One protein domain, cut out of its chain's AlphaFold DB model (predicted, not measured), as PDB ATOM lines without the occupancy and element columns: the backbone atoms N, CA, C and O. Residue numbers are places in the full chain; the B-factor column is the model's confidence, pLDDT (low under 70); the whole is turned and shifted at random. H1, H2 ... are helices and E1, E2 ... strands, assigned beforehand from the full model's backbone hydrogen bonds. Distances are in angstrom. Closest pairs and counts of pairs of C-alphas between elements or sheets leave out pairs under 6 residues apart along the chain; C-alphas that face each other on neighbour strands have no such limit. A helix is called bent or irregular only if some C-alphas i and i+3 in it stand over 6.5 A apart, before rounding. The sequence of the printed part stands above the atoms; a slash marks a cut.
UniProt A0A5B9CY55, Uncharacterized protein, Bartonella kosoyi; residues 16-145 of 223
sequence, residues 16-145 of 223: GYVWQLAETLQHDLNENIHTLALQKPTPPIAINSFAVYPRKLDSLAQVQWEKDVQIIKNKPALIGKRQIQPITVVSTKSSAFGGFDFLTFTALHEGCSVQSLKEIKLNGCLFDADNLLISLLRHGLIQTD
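AT A GLANCE: This is residues 16 to 145 of the 223 residues of an uncharacterized protein of Bartonella kosoyi (UniProt A0A5B9CY55). A small, strongly twisted sheet of three strands, E2, E3 and E4, stands as a wall with H1 across one face and H2 on the opposite face. Two small two-stranded ribbons, E1 with E7 and E5 with E6, pack on H2 through E1 and E5, H3 packs on E5 and E7 without reaching H2, and residues 27 to 61 make a long loop from H1 to E1, of which residues 29 to 35 stick out. The printed part has 130 residues, with three named helices and seven named strands in the order H1 E1 E2 E3 E4 H2 E5 E6 H3 E7, class mixed. The three sheets, E2 E3 E4, E1 E7 and E5 E6, are antiparallel. The whole is compact, with a radius of gyration of the C-alphas of 15.3 A, yet elongated in outline, 50 by 32 by 25 A.

IN THESE COORDINATES: H1, residues 16 to 26, is 15.4 A long and begins at C-alpha 16 (32.196, -2.970, 63.107). E1 is residues 62 to 65. E2, residues 69 to 76, is 18.3 A long and bends by 77 degrees at residue 73; E3, residues 84 to 91, is 19.5 A long and bends by 62 degrees at residue 87. E4 is residues 96 to 100, and H2, 12.2 A, residues 102 to 110. E5 is residues 119 to 122 and E6 residues 125 to 128. H3, residues 129 to 138, 14.1 A, is only just irregular: C-alphas 131 and 134 are 6.7 A apart. E7, residues 142 to 144, ends at C-alpha 144 (37.912, -4.533, 34.481).

HOW THE PARTS SIT: E2, E3 and E4 form a meander, each strand the antiparallel neighbour of the one before, through two hairpins; N 72 and O 88 are 2.8 A apart, N 89 and O 98 2.9 A. H1 is on this sheet at a height of 8.8 A and runs across the strands, at 90 degrees to E3 on the local plane. H2, on the opposite face, runs along E3 at 20 degrees on the local plane, at a height of 10.4 A. The closest C-alphas of H2 and E1 are those of Leu 108 and Gln 64, 4.3 A apart. E1 and E7 have N 143 and O 64 at 2.9 A; the hairpin E5 and E6 has N 120 and O 127 at 2.8 A. H3 only grazes the three-stranded sheet, with residues 136 to 138; its closest C-alpha pair with E7 is Leu 136 and Ile 142, 5.8 A. H2 and H3 are apart. Every O i to N i+4 pair is within hydrogen-bond range in H1 and H2, and 4 of 6 in H3.

THE WHOLE: The C-alphas of His 34 and Leu 60 are the two farthest apart, 50.0 A. The printed part has no cut, and the link H1 to E1 is long. Mean pLDDT of the printed part is 80.4; residues 16 to 44 and 78 to 82 include the 34 residues under 70.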
ATOM      1  N   GLY A  16      33.223  -1.939  63.206       46.81
ATOM      2  CA  GLY A  16      32.196  -2.970  63.107       46.81
ATOM      3  C   GLY A  16      30.799  -2.414  62.830       46.81
ATOM      4  O   GLY A  16      30.018  -3.069  62.152       46.81
ATOM      5  N   TYR A  17      30.509  -1.182  63.268       52.19
ATOM      6  CA  TYR A  17      29.202  -0.558  63.036       52.19
ATOM      7  C   TYR A  17      28.990  -0.139  61.582       52.19
ATOM      8  O   TYR A  17      27.873  -0.206  61.092       52.19
ATOM      9  N   VAL A  18      30.042   0.253  60.853       56.66
ATOM     10  CA  VAL A  18      29.878   0.590  59.430       56.66
ATOM     11  C   VAL A  18      29.509  -0.650  58.620       56.66
ATOM     12  O   VAL A  18      28.733  -0.559  57.678       56.66
ATOM     13  N   TRP A  19      30.011  -1.809  59.049       54.75
ATOM     14  CA  TRP A  19      29.644  -3.106  58.499       54.75
ATOM     15  C   TRP A  19      28.194  -3.467  58.788       54.75
ATOM     16  O   TRP A  19      27.452  -3.762  57.864       54.75
ATOM     17  N   GLN A  20      27.766  -3.335  60.042       55.38
ATOM     18  CA  GLN A  20      26.377  -3.581  60.434       55.38
ATOM     19  C   GLN A  20      25.404  -2.587  59.804       55.38
ATOM     20  O   GLN A  20      24.291  -2.958  59.460       55.38
ATOM     21  N   LEU A  21      25.808  -1.328  59.629       57.75
ATOM     22  CA  LEU A  21      25.014  -0.322  58.937       57.75
ATOM     23  C   LEU A  21      24.968  -0.610  57.435       57.75
ATOM     24  O   LEU A  21      23.904  -0.486  56.851       57.75
ATOM     25  N   ALA A  22      26.073  -1.034  56.814       57.97
ATOM     26  CA  ALA A  22      26.070  -1.483  55.425       57.97
ATOM     27  C   ALA A  22      25.170  -2.716  55.244       57.97
ATOM     28  O   ALA A  22      24.338  -2.706  54.352       57.97
ATOM     29  N   GLU A  23      25.262  -3.716  56.121       57.28
ATOM     30  CA  GLU A  23      24.400  -4.908  56.157       57.28
ATOM     31  C   GLU A  23      22.924  -4.535  56.374       57.28
ATOM     32  O   GLU A  23      22.059  -4.930  55.600       57.28
ATOM     33  N   THR A  24      22.628  -3.657  57.336       58.66
ATOM     34  CA  THR A  24      21.273  -3.111  57.548       58.66
ATOM     35  C   THR A  24      20.772  -2.347  56.319       58.66
ATOM     36  O   THR A  24      19.587  -2.367  56.025       58.66
ATOM     37  N   LEU A  25      21.653  -1.659  55.587       57.78
ATOM     38  CA  LEU A  25      21.298  -0.950  54.357       57.78
ATOM     39  C   LEU A  25      21.105  -1.891  53.154       57.78
ATOM     40  O   LEU A  25      20.390  -1.507  52.236       57.78
ATOM     41  N   GLN A  26      21.722  -3.081  53.147       56.28
ATOM     42  CA  GLN A  26      21.490  -4.120  52.129       56.28
ATOM     43  C   GLN A  26      20.104  -4.762  52.278       56.28
ATOM     44  O   GLN A  26      19.499  -5.192  51.298       56.28
ATOM     45  N   HIS A  27      19.600  -4.824  53.509       55.53
ATOM     46  CA  HIS A  27      18.259  -5.294  53.823       55.53
ATOM     47  C   HIS A  27      17.299  -4.100  53.851       55.53
ATOM     48  O   HIS A  27      17.021  -3.551  54.916       55.53
ATOM     49  N   ASP A  28      16.835  -3.671  52.671       50.31
ATOM     50  CA  ASP A  28      15.809  -2.629  52.511       50.31
ATOM     51  C   ASP A  28      14.718  -2.790  53.586       50.31
ATOM     52  O   ASP A  28      14.043  -3.819  53.661       50.31
ATOM     53  N   LEU A  29      14.590  -1.792  54.466       49.06
ATOM     54  CA  LEU A  29      13.670  -1.798  55.604       49.06
ATOM     55  C   LEU A  29      12.218  -1.766  55.115       49.06
ATOM     56  O   LEU A  29      11.592  -0.711  55.056       49.06
ATOM     57  N   ASN A  30      11.687  -2.945  54.807       43.75
ATOM     58  CA  ASN A  30      10.257  -3.226  54.757       43.75
ATOM     59  C   ASN A  30       9.815  -4.219  55.842       43.75
ATOM     60  O   ASN A  30       8.660  -4.634  55.842       43.75
ATOM     61  N   GLU A  31      10.679  -4.572  56.798       42.62
ATOM     62  CA  GLU A  31      10.306  -5.495  57.868       42.62
ATOM     63  C   GLU A  31      10.375  -4.862  59.258       42.62
ATOM     64  O   GLU A  31      11.278  -4.105  59.608       42.62
ATOM     65  N   ASN A  32       9.312  -5.167  59.998       40.91
ATOM     66  CA  ASN A  32       8.899  -4.686  61.304       40.91
ATOM     67  C   ASN A  32      10.016  -4.304  62.283       40.91
ATOM     68  O   ASN A  32      11.014  -4.994  62.461       40.91
ATOM     69  N   ILE A  33       9.725  -3.218  63.004       42.22
ATOM     70  CA  ILE A  33      10.473  -2.598  64.098       42.22
ATOM     71  C   ILE A  33      10.582  -3.570  65.287       42.22
ATOM     72  O   ILE A  33       9.956  -3.401  66.335       42.22
ATOM     73  N   HIS A  34      11.387  -4.611  65.135       41.91
ATOM     74  CA  HIS A  34      11.846  -5.436  66.235       41.91
ATOM     75  C   HIS A  34      13.357  -5.284  66.333       41.91
ATOM     76  O   HIS A  34      14.088  -5.405  65.357       41.91
ATOM     77  N   THR A  35      13.788  -4.909  67.534       49.09
ATOM     78  CA  THR A  35      15.165  -4.673  67.969       49.09
ATOM     79  C   THR A  35      16.176  -5.544  67.221       49.09
ATOM     80  O   THR A  35      16.279  -6.740  67.485       49.09
ATOM     81  N   LEU A  36      16.942  -4.929  66.313       49.69
ATOM     82  CA  LEU A  36      18.127  -5.538  65.715       49.69
ATOM     83  C   LEU A  36      19.096  -5.889  66.848       49.69
ATOM     84  O   LEU A  36      19.679  -5.007  67.484       49.69
ATOM     85  N   ALA A  37      19.234  -7.181  67.140       48.94
ATOM     86  CA  ALA A  37      20.215  -7.659  68.097       48.94
ATOM     87  C   ALA A  37      21.616  -7.373  67.539       48.94
ATOM     88  O   ALA A  37      22.030  -7.961  66.539       48.94
ATOM     89  N   LEU A  38      22.346  -6.455  68.176       48.41
ATOM     90  CA  LEU A  38      23.717  -6.121  67.799       48.41
ATOM     91  C   LEU A  38      24.623  -7.329  68.074       48.41
ATOM     92  O   LEU A  38      25.064  -7.549  69.202       48.41
ATOM     93  N   GLN A  39      24.902  -8.130  67.046       49.88
ATOM     94  CA  GLN A  39      25.902  -9.193  67.141       49.88
ATOM     95  C   GLN A  39      27.309  -8.591  67.236       49.88
ATOM     96  O   GLN A  39      27.548  -7.468  66.798       49.88
ATOM     97  N   LYS A  40      28.274  -9.326  67.801       50.88
ATOM     98  CA  LYS A  40      29.677  -8.894  67.783       50.88
ATOM     99  C   LYS A  40      30.178  -8.960  66.331       50.88
ATOM    100  O   LYS A  40      30.267 -10.061  65.795       50.88
ATOM    101  N   PRO A  41      30.513  -7.828  65.690       54.41
ATOM    102  CA  PRO A  41      30.837  -7.830  64.272       54.41
ATOM    103  C   PRO A  41      32.177  -8.533  64.032       54.41
ATOM    104  O   PRO A  41      33.188  -8.198  64.660       54.41
ATOM    105  N   THR A  42      32.196  -9.484  63.096       62.56
ATOM    106  CA  THR A  42      33.447  -9.999  62.530       62.56
ATOM    107  C   THR A  42      34.040  -8.896  61.661       62.56
ATOM    108  O   THR A  42      33.371  -8.418  60.746       62.56
ATOM    109  N   PRO A  43      35.271  -8.437  61.923       66.44
ATOM    110  CA  PRO A  43      35.816  -7.351  61.133       66.44
ATOM    111  C   PRO A  43      36.073  -7.796  59.686       66.44
ATOM    112  O   PRO A  43      36.583  -8.901  59.485       66.44
ATOM    113  N   PRO A  44      35.843  -6.925  58.696       69.88
ATOM    114  CA  PRO A  44      36.051  -7.271  57.298       69.88
ATOM    115  C   PRO A  44      37.530  -7.530  57.000       69.88
ATOM    116  O   PRO A  44      38.438  -6.933  57.600       69.88
ATOM    117  N   ILE A  45      37.753  -8.426  56.043       71.50
ATOM    118  CA  ILE A  45      39.055  -8.817  55.501       71.50
ATOM    119  C   ILE A  45      38.984  -8.615  53.988       71.50
ATOM    120  O   ILE A  45      37.961  -8.905  53.373       71.50
ATOM    121  N   ALA A  46      40.060  -8.122  53.376       81.94
ATOM    122  CA  ALA A  46      40.121  -7.994  51.924       81.94
ATOM    123  C   ALA A  46      40.133  -9.386  51.271       81.94
ATOM    124  O   ALA A  46      41.025 -10.190  51.552       81.94
ATOM    125  N   ILE A  47      39.179  -9.679  50.388       76.75
ATOM    126  CA  ILE A  47      39.188 -10.918  49.597       76.75
ATOM    127  C   ILE A  47      40.437 -10.953  48.717       76.75
ATOM    128  O   ILE A  47      40.872  -9.920  48.214       76.75
ATOM    129  N   ASN A  48      41.029 -12.141  48.543       83.06
ATOM    130  CA  ASN A  48      42.239 -12.330  47.739       83.06
ATOM    131  C   ASN A  48      43.352 -11.346  48.134       83.06
ATOM    132  O   ASN A  48      44.031 -10.787  47.276       83.06
ATOM    133  N   SER A  49      43.549 -11.116  49.443       85.50
ATOM    134  CA  SER A  49      44.454 -10.066  49.935       85.50
ATOM    135  C   SER A  49      45.886 -10.212  49.403       85.50
ATOM    136  O   SER A  49      46.591  -9.212  49.277       85.50
ATOM    137  N   PHE A  50      46.295 -11.443  49.079       88.56
ATOM    138  CA  PHE A  50      47.621 -11.793  48.567       88.56
ATOM    139  C   PHE A  50      47.718 -11.858  47.038       88.56
ATOM    140  O   PHE A  50      48.780 -12.195  46.523       88.56
ATOM    141  N   ALA A  51      46.647 -11.544  46.307       87.94
ATOM    142  CA  ALA A  51      46.758 -11.363  44.867       87.94
ATOM    143  C   ALA A  51      47.681 -10.172  44.567       87.94
ATOM    144  O   ALA A  51      47.638  -9.142  45.251       87.94
ATOM    145  N   VAL A  52      48.532 -10.352  43.560       88.38
ATOM    146  CA  VAL A  52      49.516  -9.363  43.124       88.38
ATOM    147  C   VAL A  52      48.882  -8.532  42.023       88.38
ATOM    148  O   VAL A  52      48.464  -9.073  41.004       88.38
ATOM    149  N   TYR A  53      48.788  -7.224  42.240       85.44
ATOM    150  CA  TYR A  53      48.214  -6.295  41.270       85.44
ATOM    151  C   TYR A  53      49.321  -5.433  40.666       85.44
ATOM    152  O   TYR A  53      50.303  -5.134  41.355       85.44
ATOM    153  N   PRO A  54      49.179  -4.997  39.403       87.62
ATOM    154  CA  PRO A  54      50.047  -3.966  38.868       87.62
ATOM    155  C   PRO A  54      49.860  -2.682  39.676       87.62
ATOM    156  O   PRO A  54      48.843  -2.465  40.345       87.62
ATOM    157  N   ARG A  55      50.844  -1.792  39.591       85.50
ATOM    158  CA  ARG A  55      50.768  -0.491  40.256       85.50
ATOM    159  C   ARG A  55      49.558   0.334  39.807       85.50
ATOM    160  O   ARG A  55      48.956   1.019  40.638       85.50
ATOM    161  N   LYS A  56      49.247   0.268  38.514       90.00
ATOM    162  CA  LYS A  56      48.157   0.968  37.832       90.00
ATOM    163  C   LYS A  56      47.494   0.018  36.836       90.00
ATOM    164  O   LYS A  56      48.137  -0.923  36.369       90.00
ATOM    165  N   LEU A  57      46.229   0.276  36.527       91.81
ATOM    166  CA  LEU A  57      45.562  -0.363  35.392       91.81
ATOM    167  C   LEU A  57      46.093   0.219  34.077       91.81
ATOM    168  O   LEU A  57      46.645   1.322  34.062       91.81
ATOM    169  N   ASP A  58      45.932  -0.526  32.986       91.75
ATOM    170  CA  ASP A  58      46.185  -0.008  31.645       91.75
ATOM    171  C   ASP A  58      45.238   1.168  31.365       91.75
ATOM    172  O   ASP A  58      44.039   1.087  31.626       91.75
ATOM    173  N   SER A  59      45.769   2.261  30.820       93.69
ATOM    174  CA  SER A  59      45.003   3.459  30.463       93.69
ATOM    175  C   SER A  59      43.806   3.189  29.541       93.69
ATOM    176  O   SER A  59      42.810   3.909  29.608       93.69
ATOM    177  N   LEU A  60      43.898   2.173  28.681       94.56
ATOM    178  CA  LEU A  60      42.868   1.812  27.709       94.56
ATOM    179  C   LEU A  60      41.900   0.744  28.229       94.56
ATOM    180  O   LEU A  60      40.853   0.541  27.608       94.56
ATOM    181  N   ALA A  61      42.220   0.094  29.354       94.69
ATOM    182  CA  ALA A  61      41.326  -0.874  29.975       94.69
ATOM    183  C   ALA A  61      39.991  -0.217  30.326       94.69
ATOM    184  O   ALA A  61      39.930   0.953  30.723       94.69
ATOM    185  N   GLN A  62      38.917  -0.981  30.188       96.81
ATOM    186  CA  GLN A  62      37.592  -0.578  30.615       96.81
ATOM    187  C   GLN A  62      37.397  -0.928  32.085       96.81
ATOM    188  O   GLN A  62      37.807  -1.990  32.564       96.81
ATOM    189  N   VAL A  63      36.745  -0.021  32.802       97.06
ATOM    190  CA  VAL A  63      36.316  -0.197  34.184       97.06
ATOM    191  C   VAL A  63      34.841   0.136  34.314       97.06
ATOM    192  O   VAL A  63      34.333   1.086  33.717       97.06
ATOM    193  N   GLN A  64      34.149  -0.656  35.119       97.12
ATOM    194  CA  GLN A  64      32.738  -0.464  35.425       97.12
ATOM    195  C   GLN A  64      32.422  -1.035  36.805       97.12
ATOM    196  O   GLN A  64      33.226  -1.783  37.368       97.12
ATOM    197  N   TRP A  65      31.251  -0.717  37.352       96.88
ATOM    198  CA  TRP A  65      30.787  -1.348  38.587       96.88
ATOM    199  C   TRP A  65      30.784  -2.881  38.460       96.88
ATOM    200  O   TRP A  65      30.434  -3.447  37.419       96.88
ATOM    201  N   GLU A  66      31.215  -3.561  39.520       94.50
ATOM    202  CA  GLU A  66      31.129  -5.021  39.616       94.50
ATOM    203  C   GLU A  66      29.652  -5.450  39.683       94.50
ATOM    204  O   GLU A  66      28.809  -4.704  40.177       94.50
ATOM    205  N   LYS A  67      29.307  -6.644  39.186       90.19
ATOM    206  CA  LYS A  67      27.893  -7.066  39.107       90.19
ATOM    207  C   LYS A  67      27.246  -7.269  40.479       90.19
ATOM    208  O   LYS A  67      26.053  -7.036  40.632       90.19
ATOM    209  N   ASP A  68      28.043  -7.667  41.464       84.06
ATOM    210  CA  ASP A  68      27.582  -8.029  42.810       84.06
ATOM    211  C   ASP A  68      27.514  -6.828  43.777       84.06
ATOM    212  O   ASP A  68      27.456  -7.004  45.004       84.06
ATOM    213  N   VAL A  69      27.561  -5.596  43.254       89.06
ATOM    214  CA  VAL A  69      27.422  -4.391  44.077       89.06
ATOM    215  C   VAL A  69      25.970  -3.961  44.202       89.06
ATOM    216  O   VAL A  69      25.181  -4.030  43.265       89.06
ATOM    217  N   GLN A  70      25.639  -3.433  45.370       88.50
ATOM    218  CA  GLN A  70      24.375  -2.764  45.624       88.50
ATOM    219  C   GLN A  70      24.578  -1.252  45.605       88.50
ATOM    220  O   GLN A  70      25.560  -0.738  46.147       88.50
ATOM    221  N   ILE A  71      23.636  -0.544  44.983       87.94
ATOM    222  CA  ILE A  71      23.660   0.911  44.833       87.94
ATOM    223  C   ILE A  71      22.543   1.513  45.670       87.94
ATOM    224  O   ILE A  71      21.369   1.215  45.466       87.94
ATOM    225  N   ILE A  72      22.906   2.416  46.574       86.31
ATOM    226  CA  ILE A  72      21.984   3.038  47.517       86.31
ATOM    227  C   ILE A  72      22.115   4.552  47.390       86.31
ATOM    228  O   ILE A  72      23.217   5.097  47.429       86.31
ATOM    229  N   LYS A  73      20.992   5.251  47.215       86.81
ATOM    230  CA  LYS A  73      20.978   6.701  46.981       86.81
ATOM    231  C   LYS A  73      20.634   7.477  48.249       86.81
ATOM    232  O   LYS A  73      19.838   7.014  49.065       86.81
ATOM    233  N   ASN A  74      21.180   8.688  48.366       81.88
ATOM    234  CA  ASN A  74      20.826   9.686  49.384       81.88
ATOM    235  C   ASN A  74      20.929   9.177  50.833       81.88
ATOM    236  O   ASN A  74      19.996   9.322  51.625       81.88
ATOM    237  N   LYS A  75      22.069   8.583  51.196       77.00
ATOM    238  CA  LYS A  75      22.302   8.057  52.549       77.00
ATOM    239  C   LYS A  75      23.299   8.906  53.332       77.00
ATOM    240  O   LYS A  75      24.164   9.542  52.733       77.00
ATOM    241  N   PRO A  76      23.221   8.936  54.672       72.62
ATOM    242  CA  PRO A  76      24.280   9.513  55.488       72.62
ATOM    243  C   PRO A  76      25.632   8.861  55.188       72.62
ATOM    244  O   PRO A  76      25.719   7.653  54.977       72.62
ATOM    245  N   ALA A  77      26.693   9.664  55.197       70.69
ATOM    246  CA  ALA A  77      28.045   9.172  55.017       70.69
ATOM    247  C   ALA A  77      28.394   8.114  56.068       70.69
ATOM    248  O   ALA A  77      28.379   8.385  57.268       70.69
ATOM    249  N   LEU A  78      28.762   6.928  55.584       69.25
ATOM    250  CA  LEU A  78      29.189   5.798  56.406       69.25
ATOM    251  C   LEU A  78      30.534   6.050  57.101       69.25
ATOM    252  O   LEU A  78      30.773   5.586  58.214       69.25
ATOM    253  N   ILE A  79      31.421   6.796  56.437       69.75
ATOM    254  CA  ILE A  79      32.739   7.185  56.941       69.75
ATOM    255  C   ILE A  79      32.983   8.662  56.641       69.75
ATOM    256  O   ILE A  79      32.712   9.143  55.540       69.75
ATOM    257  N   GLY A  80      33.603   9.353  57.598       65.06
ATOM    258  CA  GLY A  80      34.108  10.709  57.423       65.06
ATOM    259  C   GLY A  80      33.152  11.773  57.953       65.06
ATOM    260  O   GLY A  80      32.582  11.627  59.032       65.06
ATOM    261  N   LYS A  81      33.041  12.888  57.224       65.50
ATOM    262  CA  LYS A  81      32.216  14.030  57.640       65.50
ATOM    263  C   LYS A  81      30.732  13.671  57.576       65.50
ATOM    264  O   LYS A  81      30.296  13.027  56.626       65.50
ATOM    265  N   ARG A  82      29.956  14.153  58.553       68.88
ATOM    266  CA  ARG A  82      28.492  14.037  58.554       68.88
ATOM    267  C   ARG A  82      27.933  14.831  57.371       68.88
ATOM    268  O   ARG A  82      27.893  16.055  57.406       68.88
ATOM    269  N   GLN A  83      27.551  14.123  56.317       71.56
ATOM    270  CA  GLN A  83      26.938  14.670  55.110       71.56
ATOM    271  C   GLN A  83      26.082  13.589  54.449       71.56
ATOM    272  O   GLN A  83      26.279  12.403  54.717       71.56
ATOM    273  N   ILE A  84      25.163  13.981  53.570       74.00
ATOM    274  CA  ILE A  84      24.487  13.026  52.689       74.00
ATOM    275  C   ILE A  84      25.437  12.668  51.545       74.00
ATOM    276  O   ILE A  84      25.962  13.542  50.856       74.00
ATOM    277  N   GLN A  85      25.681  11.373  51.374       80.06
ATOM    278  CA  GLN A  85      26.312  10.811  50.194       80.06
ATOM    279  C   GLN A  85      25.228  10.581  49.136       80.06
ATOM    280  O   GLN A  85      24.232   9.906  49.416       80.06
ATOM    281  N   PRO A  86      25.395  11.146  47.930       85.62
ATOM    282  CA  PRO A  86      24.404  10.984  46.878       85.62
ATOM    283  C   PRO A  86      24.317   9.527  46.428       85.62
ATOM    284  O   PRO A  86      23.212   9.019  46.257       85.62
ATOM    285  N   ILE A  87      25.467   8.855  46.308       92.25
ATOM    286  CA  ILE A  87      25.575   7.447  45.943       92.25
ATOM    287  C   ILE A  87      26.449   6.726  46.968       92.25
ATOM    288  O   ILE A  87      27.576   7.139  47.237       92.25
ATOM    289  N   THR A  88      25.951   5.623  47.505       89.56
ATOM    290  CA  THR A  88      26.710   4.659  48.298       89.56
ATOM    291  C   THR A  88      26.696   3.332  47.557       89.56
ATOM    292  O   THR A  88      25.634   2.814  47.224       89.56
ATOM    293  N   VAL A  89      27.881   2.792  47.293       90.38
ATOM    294  CA  VAL A  89      28.065   1.483  46.662       90.38
ATOM    295  C   VAL A  89      28.552   0.510  47.718       90.38
ATOM    296  O   VAL A  89      29.451   0.850  48.489       90.38
ATOM    297  N   VAL A  90      27.974  -0.687  47.754       87.38
ATOM    298  CA  VAL A  90      28.331  -1.746  48.701       87.38
ATOM    299  C   VAL A  90      28.620  -3.030  47.932       87.38
ATOM    300  O   VAL A  90      27.761  -3.528  47.217       87.38
ATOM    301  N   SER A  91      29.819  -3.585  48.092       86.44
ATOM    302  CA  SER A  91      30.164  -4.917  47.603       86.44
ATOM    303  C   SER A  91      29.756  -5.951  48.644       86.44
ATOM    304  O   SER A  91      30.356  -6.050  49.720       86.44
ATOM    305  N   THR A  92      28.727  -6.726  48.313       76.31
ATOM    306  CA  THR A  92      28.226  -7.825  49.156       76.31
ATOM    307  C   THR A  92      29.284  -8.911  49.327       76.31
ATOM    308  O   THR A  92      29.481  -9.440  50.416       76.31
ATOM    309  N   LYS A  93      30.041  -9.174  48.257       78.69
ATOM    310  CA  LYS A  93      31.092 -10.182  48.210       78.69
ATOM    311  C   LYS A  93      32.243  -9.844  49.147       78.69
ATOM    312  O   LYS A  93      32.567 -10.627  50.028       78.69
ATOM    313  N   SER A  94      32.882  -8.692  48.952       78.06
ATOM    314  CA  SER A  94      34.139  -8.338  49.633       78.06
ATOM    315  C   SER A  94      33.961  -7.664  50.973       78.06
ATOM    316  O   SER A  94      34.948  -7.337  51.638       78.06
ATOM    317  N   SER A  95      32.713  -7.425  51.346       77.00
ATOM    318  CA  SER A  95      32.425  -6.632  52.505       77.00
ATOM    319  C   SER A  95      33.132  -5.260  52.452       77.00
ATOM    320  O   SER A  95      33.780  -4.805  53.404       77.00
ATOM    321  N   ALA A  96      32.978  -4.574  51.316       85.62
ATOM    322  CA  ALA A  96      33.484  -3.226  51.095       85.62
ATOM    323  C   ALA A  96      32.369  -2.255  50.702       85.62
ATOM    324  O   ALA A  96      31.311  -2.655  50.231       85.62
ATOM    325  N   PHE A  97      32.612  -0.966  50.879       87.44
ATOM    326  CA  PHE A  97      31.674   0.091  50.544       87.44
ATOM    327  C   PHE A  97      32.404   1.392  50.215       87.44
ATOM    328  O   PHE A  97      33.566   1.599  50.571       87.44
ATOM    329  N   GLY A  98      31.701   2.310  49.568       89.06
ATOM    330  CA  GLY A  98      32.205   3.648  49.313       89.06
ATOM    331  C   GLY A  98      31.090   4.615  48.961       89.06
ATOM    332  O   GLY A  98      30.128   4.257  48.286       89.06
ATOM    333  N   GLY A  99      31.222   5.850  49.433       90.38
ATOM    334  CA  GLY A  99      30.404   6.966  48.985       90.38
ATOM    335  C   GLY A  99      31.010   7.637  47.771       90.38
ATOM    336  O   GLY A  99      32.138   8.115  47.863       90.38
ATOM    337  N   PHE A 100      30.256   7.738  46.688       93.06
ATOM    338  CA  PHE A 100      30.687   8.324  45.425       93.06
ATOM    339  C   PHE A 100      29.812   9.520  45.062       93.06
ATOM    340  O   PHE A 100      28.682   9.653  45.539       93.06
ATOM    341  N   ASP A 101      30.344  10.426  44.245       92.50
ATOM    342  CA  ASP A 101      29.524  11.449  43.606       92.50
ATOM    343  C   ASP A 101      28.768  10.892  42.391       92.50
ATOM    344  O   ASP A 101      29.027   9.785  41.914       92.50
ATOM    345  N   PHE A 102      27.794  11.664  41.902       93.06
ATOM    346  CA  PHE A 102      26.992  11.267  40.745       93.06
ATOM    347  C   PHE A 102      27.837  11.089  39.481       93.06
ATOM    348  O   PHE A 102      27.581  10.162  38.725       93.06
ATOM    349  N   LEU A 103      28.851  11.936  39.272       94.12
ATOM    350  CA  LEU A 103      29.703  11.876  38.082       94.12
ATOM    351  C   LEU A 103      30.490  10.564  38.016       94.12
ATOM    352  O   LEU A 103      30.423   9.869  37.005       94.12
ATOM    353  N   THR A 104      31.166  10.187  39.107       95.06
ATOM    354  CA  THR A 104      31.883   8.905  39.181       95.06
ATOM    355  C   THR A 104      30.915   7.736  39.017       95.06
ATOM    356  O   THR A 104      31.208   6.780  38.301       95.06
ATOM    357  N   PHE A 105      29.750   7.807  39.674       95.31
ATOM    358  CA  PHE A 105      28.742   6.757  39.584       95.31
ATOM    359  C   PHE A 105      28.272   6.518  38.152       95.31
ATOM    360  O   PHE A 105      28.281   5.367  37.722       95.31
ATOM    361  N   THR A 106      27.896   7.574  37.429       95.81
ATOM    362  CA  THR A 106      27.420   7.468  36.047       95.81
ATOM    363  C   THR A 106      28.506   6.913  35.130       95.81
ATOM    364  O   THR A 106      28.247   5.946  34.423       95.81
ATOM    365  N   ALA A 107      29.737   7.430  35.214       96.00
ATOM    366  CA  ALA A 107      30.842   6.967  34.372       96.00
ATOM    367  C   ALA A 107      31.135   5.463  34.549       96.00
ATOM    368  O   ALA A 107      31.295   4.733  33.576       96.00
ATOM    369  N   LEU A 108      31.153   4.973  35.792       96.62
ATOM    370  CA  LEU A 108      31.356   3.547  36.078       96.62
ATOM    371  C   LEU A 108      30.108   2.690  35.821       96.62
ATOM    372  O   LEU A 108      30.226   1.473  35.703       96.62
ATOM    373  N   HIS A 109      28.916   3.287  35.760       95.62
ATOM    374  CA  HIS A 109      27.686   2.577  35.406       95.62
ATOM    375  C   HIS A 109      27.590   2.319  33.904       95.62
ATOM    376  O   HIS A 109      27.208   1.224  33.504       95.62
ATOM    377  N   GLU A 110      27.968   3.307  33.096       94.75
ATOM    378  CA  GLU A 110      28.036   3.196  31.634       94.75
ATOM    379  C   GLU A 110      29.236   2.356  31.174       94.75
ATOM    380  O   GLU A 110      29.210   1.777  30.089       94.75
ATOM    381  N   GLY A 111      30.261   2.255  32.024       96.50
ATOM    382  CA  GLY A 111      31.551   1.679  31.680       96.50
ATOM    383  C   GLY A 111      32.417   2.709  30.966       96.50
ATOM    384  O   GLY A 111      31.970   3.431  30.075       96.50
ATOM    385  N   CYS A 112      33.674   2.820  31.385       96.56
ATOM    386  CA  CYS A 112      34.569   3.835  30.848       96.56
ATOM    387  C   CYS A 112      36.023   3.367  30.824       96.56
ATOM    388  O   CYS A 112      36.433   2.501  31.596       96.56
ATOM    389  N   SER A 113      36.824   3.975  29.948       96.62
ATOM    390  CA  SER A 113      38.270   3.738  29.929       96.62
ATOM    391  C   SER A 113      38.941   4.336  31.166       96.62
ATOM    392  O   SER A 113      38.577   5.439  31.586       96.62
ATOM    393  N   VAL A 114      39.976   3.682  31.692       95.69
ATOM    394  CA  VAL A 114      40.765   4.184  32.832       95.69
ATOM    395  C   VAL A 114      41.226   5.627  32.607       95.69
ATOM    396  O   VAL A 114      41.003   6.476  33.462       95.69
ATOM    397  N   GLN A 115      41.759   5.950  31.424       95.00
ATOM    398  CA  GLN A 115      42.245   7.299  31.092       95.00
ATOM    399  C   GLN A 115      41.171   8.400  31.109       95.00
ATOM    400  O   GLN A 115      41.500   9.585  31.195       95.00
ATOM    401  N   SER A 116      39.890   8.038  30.986       94.94
ATOM    402  CA  SER A 116      38.789   9.007  31.032       94.94
ATOM    403  C   SER A 116      38.439   9.431  32.461       94.94
ATOM    404  O   SER A 116      37.904  10.522  32.667       94.94
ATOM    405  N   LEU A 117      38.812   8.619  33.455       94.31
ATOM    406  CA  LEU A 117      38.701   8.946  34.868       94.31
ATOM    407  C   LEU A 117      40.016   9.564  35.335       94.31
ATOM    408  O   LEU A 117      41.000   8.867  35.537       94.31
ATOM    409  N   LYS A 118      40.042  10.882  35.532       93.12
ATOM    410  CA  LYS A 118      41.218  11.555  36.115       93.12
ATOM    411  C   LYS A 118      41.189  11.520  37.636       93.12
ATOM    412  O   LYS A 118      42.186  11.222  38.289       93.12
ATOM    413  N   GLU A 119      40.022  11.807  38.199       95.56
ATOM    414  CA  GLU A 119      39.823  11.915  39.636       95.56
ATOM    415  C   GLU A 119      38.532  11.216  40.046       95.56
ATOM    416  O   GLU A 119      37.560  11.170  39.294       95.56
ATOM    417  N   ILE A 120      38.524  10.685  41.264       95.50
ATOM    418  CA  ILE A 120      37.383  10.004  41.863       95.50
ATOM    419  C   ILE A 120      37.111  10.620  43.230       95.50
ATOM    420  O   ILE A 120      37.997  10.695  44.089       95.50
ATOM    421  N   LYS A 121      35.862  11.023  43.469       92.25
ATOM    422  CA  LYS A 121      35.431  11.498  44.784       92.25
ATOM    423  C   LYS A 121      34.899  10.338  45.616       92.25
ATOM    424  O   LYS A 121      33.770   9.897  45.426       92.25
ATOM    425  N   LEU A 122      35.694   9.891  46.584       90.88
ATOM    426  CA  LEU A 122      35.362   8.810  47.510       90.88
ATOM    427  C   LEU A 122      35.223   9.341  48.943       90.88
ATOM    428  O   LEU A 122      36.132   9.973  49.486       90.88
ATOM    429  N   ASN A 123      34.090   9.061  49.588       87.00
ATOM    430  CA  ASN A 123      33.775   9.461  50.965       87.00
ATOM    431  C   ASN A 123      34.050  10.957  51.229       87.00
ATOM    432  O   ASN A 123      34.607  11.348  52.257       87.00
ATOM    433  N   GLY A 124      33.690  11.803  50.257       83.06
ATOM    434  CA  GLY A 124      33.872  13.255  50.321       83.06
ATOM    435  C   GLY A 124      35.302  13.748  50.076       83.06
ATOM    436  O   GLY A 124      35.536  14.948  50.187       83.06
ATOM    437  N   CYS A 125      36.242  12.865  49.739       86.69
ATOM    438  CA  CYS A 125      37.627  13.210  49.428       86.69
ATOM    439  C   CYS A 125      37.935  12.920  47.959       86.69
ATOM    440  O   CYS A 125      37.436  11.942  47.412       86.69
ATOM    441  N   LEU A 126      38.755  13.764  47.343       92.06
ATOM    442  CA  LEU A 126      39.178  13.616  45.955       92.06
ATOM    443  C   LEU A 126      40.451  12.766  45.887       92.06
ATOM    444  O   LEU A 126      41.366  12.969  46.688       92.06
ATOM    445  N   PHE A 127      40.487  11.815  44.964       93.50
ATOM    446  CA  PHE A 127      41.615  10.922  44.727       93.50
ATOM    447  C   PHE A 127      41.983  10.924  43.251       93.50
ATOM    448  O   PHE A 127      41.099  10.940  42.401       93.50
ATOM    449  N   ASP A 128      43.275  10.813  42.970       93.75
ATOM    450  CA  ASP A 128      43.775  10.434  41.652       93.75
ATOM    451  C   ASP A 128      43.282   9.018  41.294       93.75
ATOM    452  O   ASP A 128      43.398   8.084  42.100       93.75
ATOM    453  N   ALA A 129      42.682   8.876  40.110       93.81
ATOM    454  CA  ALA A 129      42.021   7.640  39.705       93.81
ATOM    455  C   ALA A 129      43.013   6.483  39.527       93.81
ATOM    456  O   ALA A 129      42.746   5.384  40.019       93.81
ATOM    457  N   ASP A 130      44.180   6.735  38.922       88.88
ATOM    458  CA  ASP A 130      45.227   5.729  38.703       88.88
ATOM    459  C   ASP A 130      45.615   5.013  40.002       88.88
ATOM    460  O   ASP A 130      45.849   3.803  40.025       88.88
ATOM    461  N   ASN A 131      45.684   5.765  41.102       86.38
ATOM    462  CA  ASN A 131      46.009   5.208  42.407       86.38
ATOM    463  C   ASN A 131      44.837   4.429  43.022       86.38
ATOM    464  O   ASN A 131      45.063   3.381  43.638       86.38
ATOM    465  N   LEU A 132      43.607   4.934  42.876       95.06
ATOM    466  CA  LEU A 132      42.431   4.420  43.578       95.06
ATOM    467  C   LEU A 132      41.779   3.208  42.897       95.06
ATOM    468  O   LEU A 132      41.256   2.338  43.593       95.06
ATOM    469  N   LEU A 133      41.794   3.124  41.565       95.50
ATOM    470  CA  LEU A 133      41.060   2.093  40.818       95.50
ATOM    471  C   LEU A 133      41.476   0.670  41.214       95.50
ATOM    472  O   LEU A 133      40.619  -0.185  41.426       95.50
ATOM    473  N   ILE A 134      42.773   0.429  41.428       92.62
ATOM    474  CA  ILE A 134      43.259  -0.864  41.935       92.62
ATOM    475  C   ILE A 134      42.671  -1.174  43.318       92.62
ATOM    476  O   ILE A 134      42.284  -2.312  43.570       92.62
ATOM    477  N   SER A 135      42.554  -0.189  44.212       93.44
ATOM    478  CA  SER A 135      41.916  -0.382  45.522       93.44
ATOM    479  C   SER A 135      40.451  -0.780  45.369       93.44
ATOM    480  O   SER A 135      39.997  -1.713  46.024       93.44
ATOM    481  N   LEU A 136      39.708  -0.103  44.488       95.00
ATOM    482  CA  LEU A 136      38.296  -0.409  44.238       95.00
ATOM    483  C   LEU A 136      38.123  -1.816  43.658       95.00
ATOM    484  O   LEU A 136      37.246  -2.554  44.106       95.00
ATOM    485  N   LEU A 137      38.992  -2.205  42.724       92.75
ATOM    486  CA  LEU A 137      39.004  -3.533  42.114       92.75
ATOM    487  C   LEU A 137      39.326  -4.622  43.146       92.75
ATOM    488  O   LEU A 137      38.598  -5.605  43.266       92.75
ATOM    489  N   ARG A 138      40.374  -4.428  43.960       89.62
ATOM    490  CA  ARG A 138      40.761  -5.354  45.045       89.62
ATOM    491  C   ARG A 138      39.651  -5.561  46.063       89.62
ATOM    492  O   ARG A 138      39.496  -6.646  46.616       89.62
ATOM    493  N   HIS A 139      38.894  -4.503  46.317       90.06
ATOM    494  CA  HIS A 139      37.739  -4.517  47.195       90.06
ATOM    495  C   HIS A 139      36.441  -4.871  46.452       90.06
ATOM    496  O   HIS A 139      35.372  -4.699  47.023       90.06
ATOM    497  N   GLY A 140      36.491  -5.386  45.220       90.50
ATOM    498  CA  GLY A 140      35.328  -5.919  44.502       90.50
ATOM    499  C   GLY A 140      34.195  -4.914  44.299       90.50
ATOM    500  O   GLY A 140      33.030  -5.306  44.302       90.50
ATOM    501  N   LEU A 141      34.521  -3.622  44.222       93.31
ATOM    502  CA  LEU A 141      33.556  -2.570  43.904       93.31
ATOM    503  C   LEU A 141      33.456  -2.370  42.393       93.31
ATOM    504  O   LEU A 141      32.374  -2.117  41.880       93.31
ATOM    505  N   ILE A 142      34.568  -2.506  41.678       95.19
ATOM    506  CA  ILE A 142      34.614  -2.399  40.220       95.19
ATOM    507  C   ILE A 142      35.192  -3.673  39.619       95.19
ATOM    508  O   ILE A 142      35.898  -4.414  40.304       95.19
ATOM    509  N   GLN A 143      34.942  -3.863  38.333       94.25
ATOM    510  CA  GLN A 143      35.567  -4.873  37.487       94.25
ATOM    511  C   GLN A 143      36.306  -4.208  36.326       94.25
ATOM    512  O   GLN A 143      36.078  -3.033  36.024       94.25
ATOM    513  N   THR A 144      37.180  -4.969  35.673       94.75
ATOM    514  CA  THR A 144      37.912  -4.533  34.481       94.75
ATOM    515  C   THR A 144      38.013  -5.657  33.457       94.75
ATOM    516  O   THR A 144      37.990  -6.834  33.819       94.75
ATOM    517  N   ASP A 145      38.113  -5.288  32.184       93.25
ATOM    518  CA  ASP A 145      38.378  -6.199  31.066       93.25
ATOM    519  C   ASP A 145      39.862  -6.580  30.933       93.25
ATOM    520  O   ASP A 145      40.202  -7.516  30.203       93.25
TER     521      ASP A 145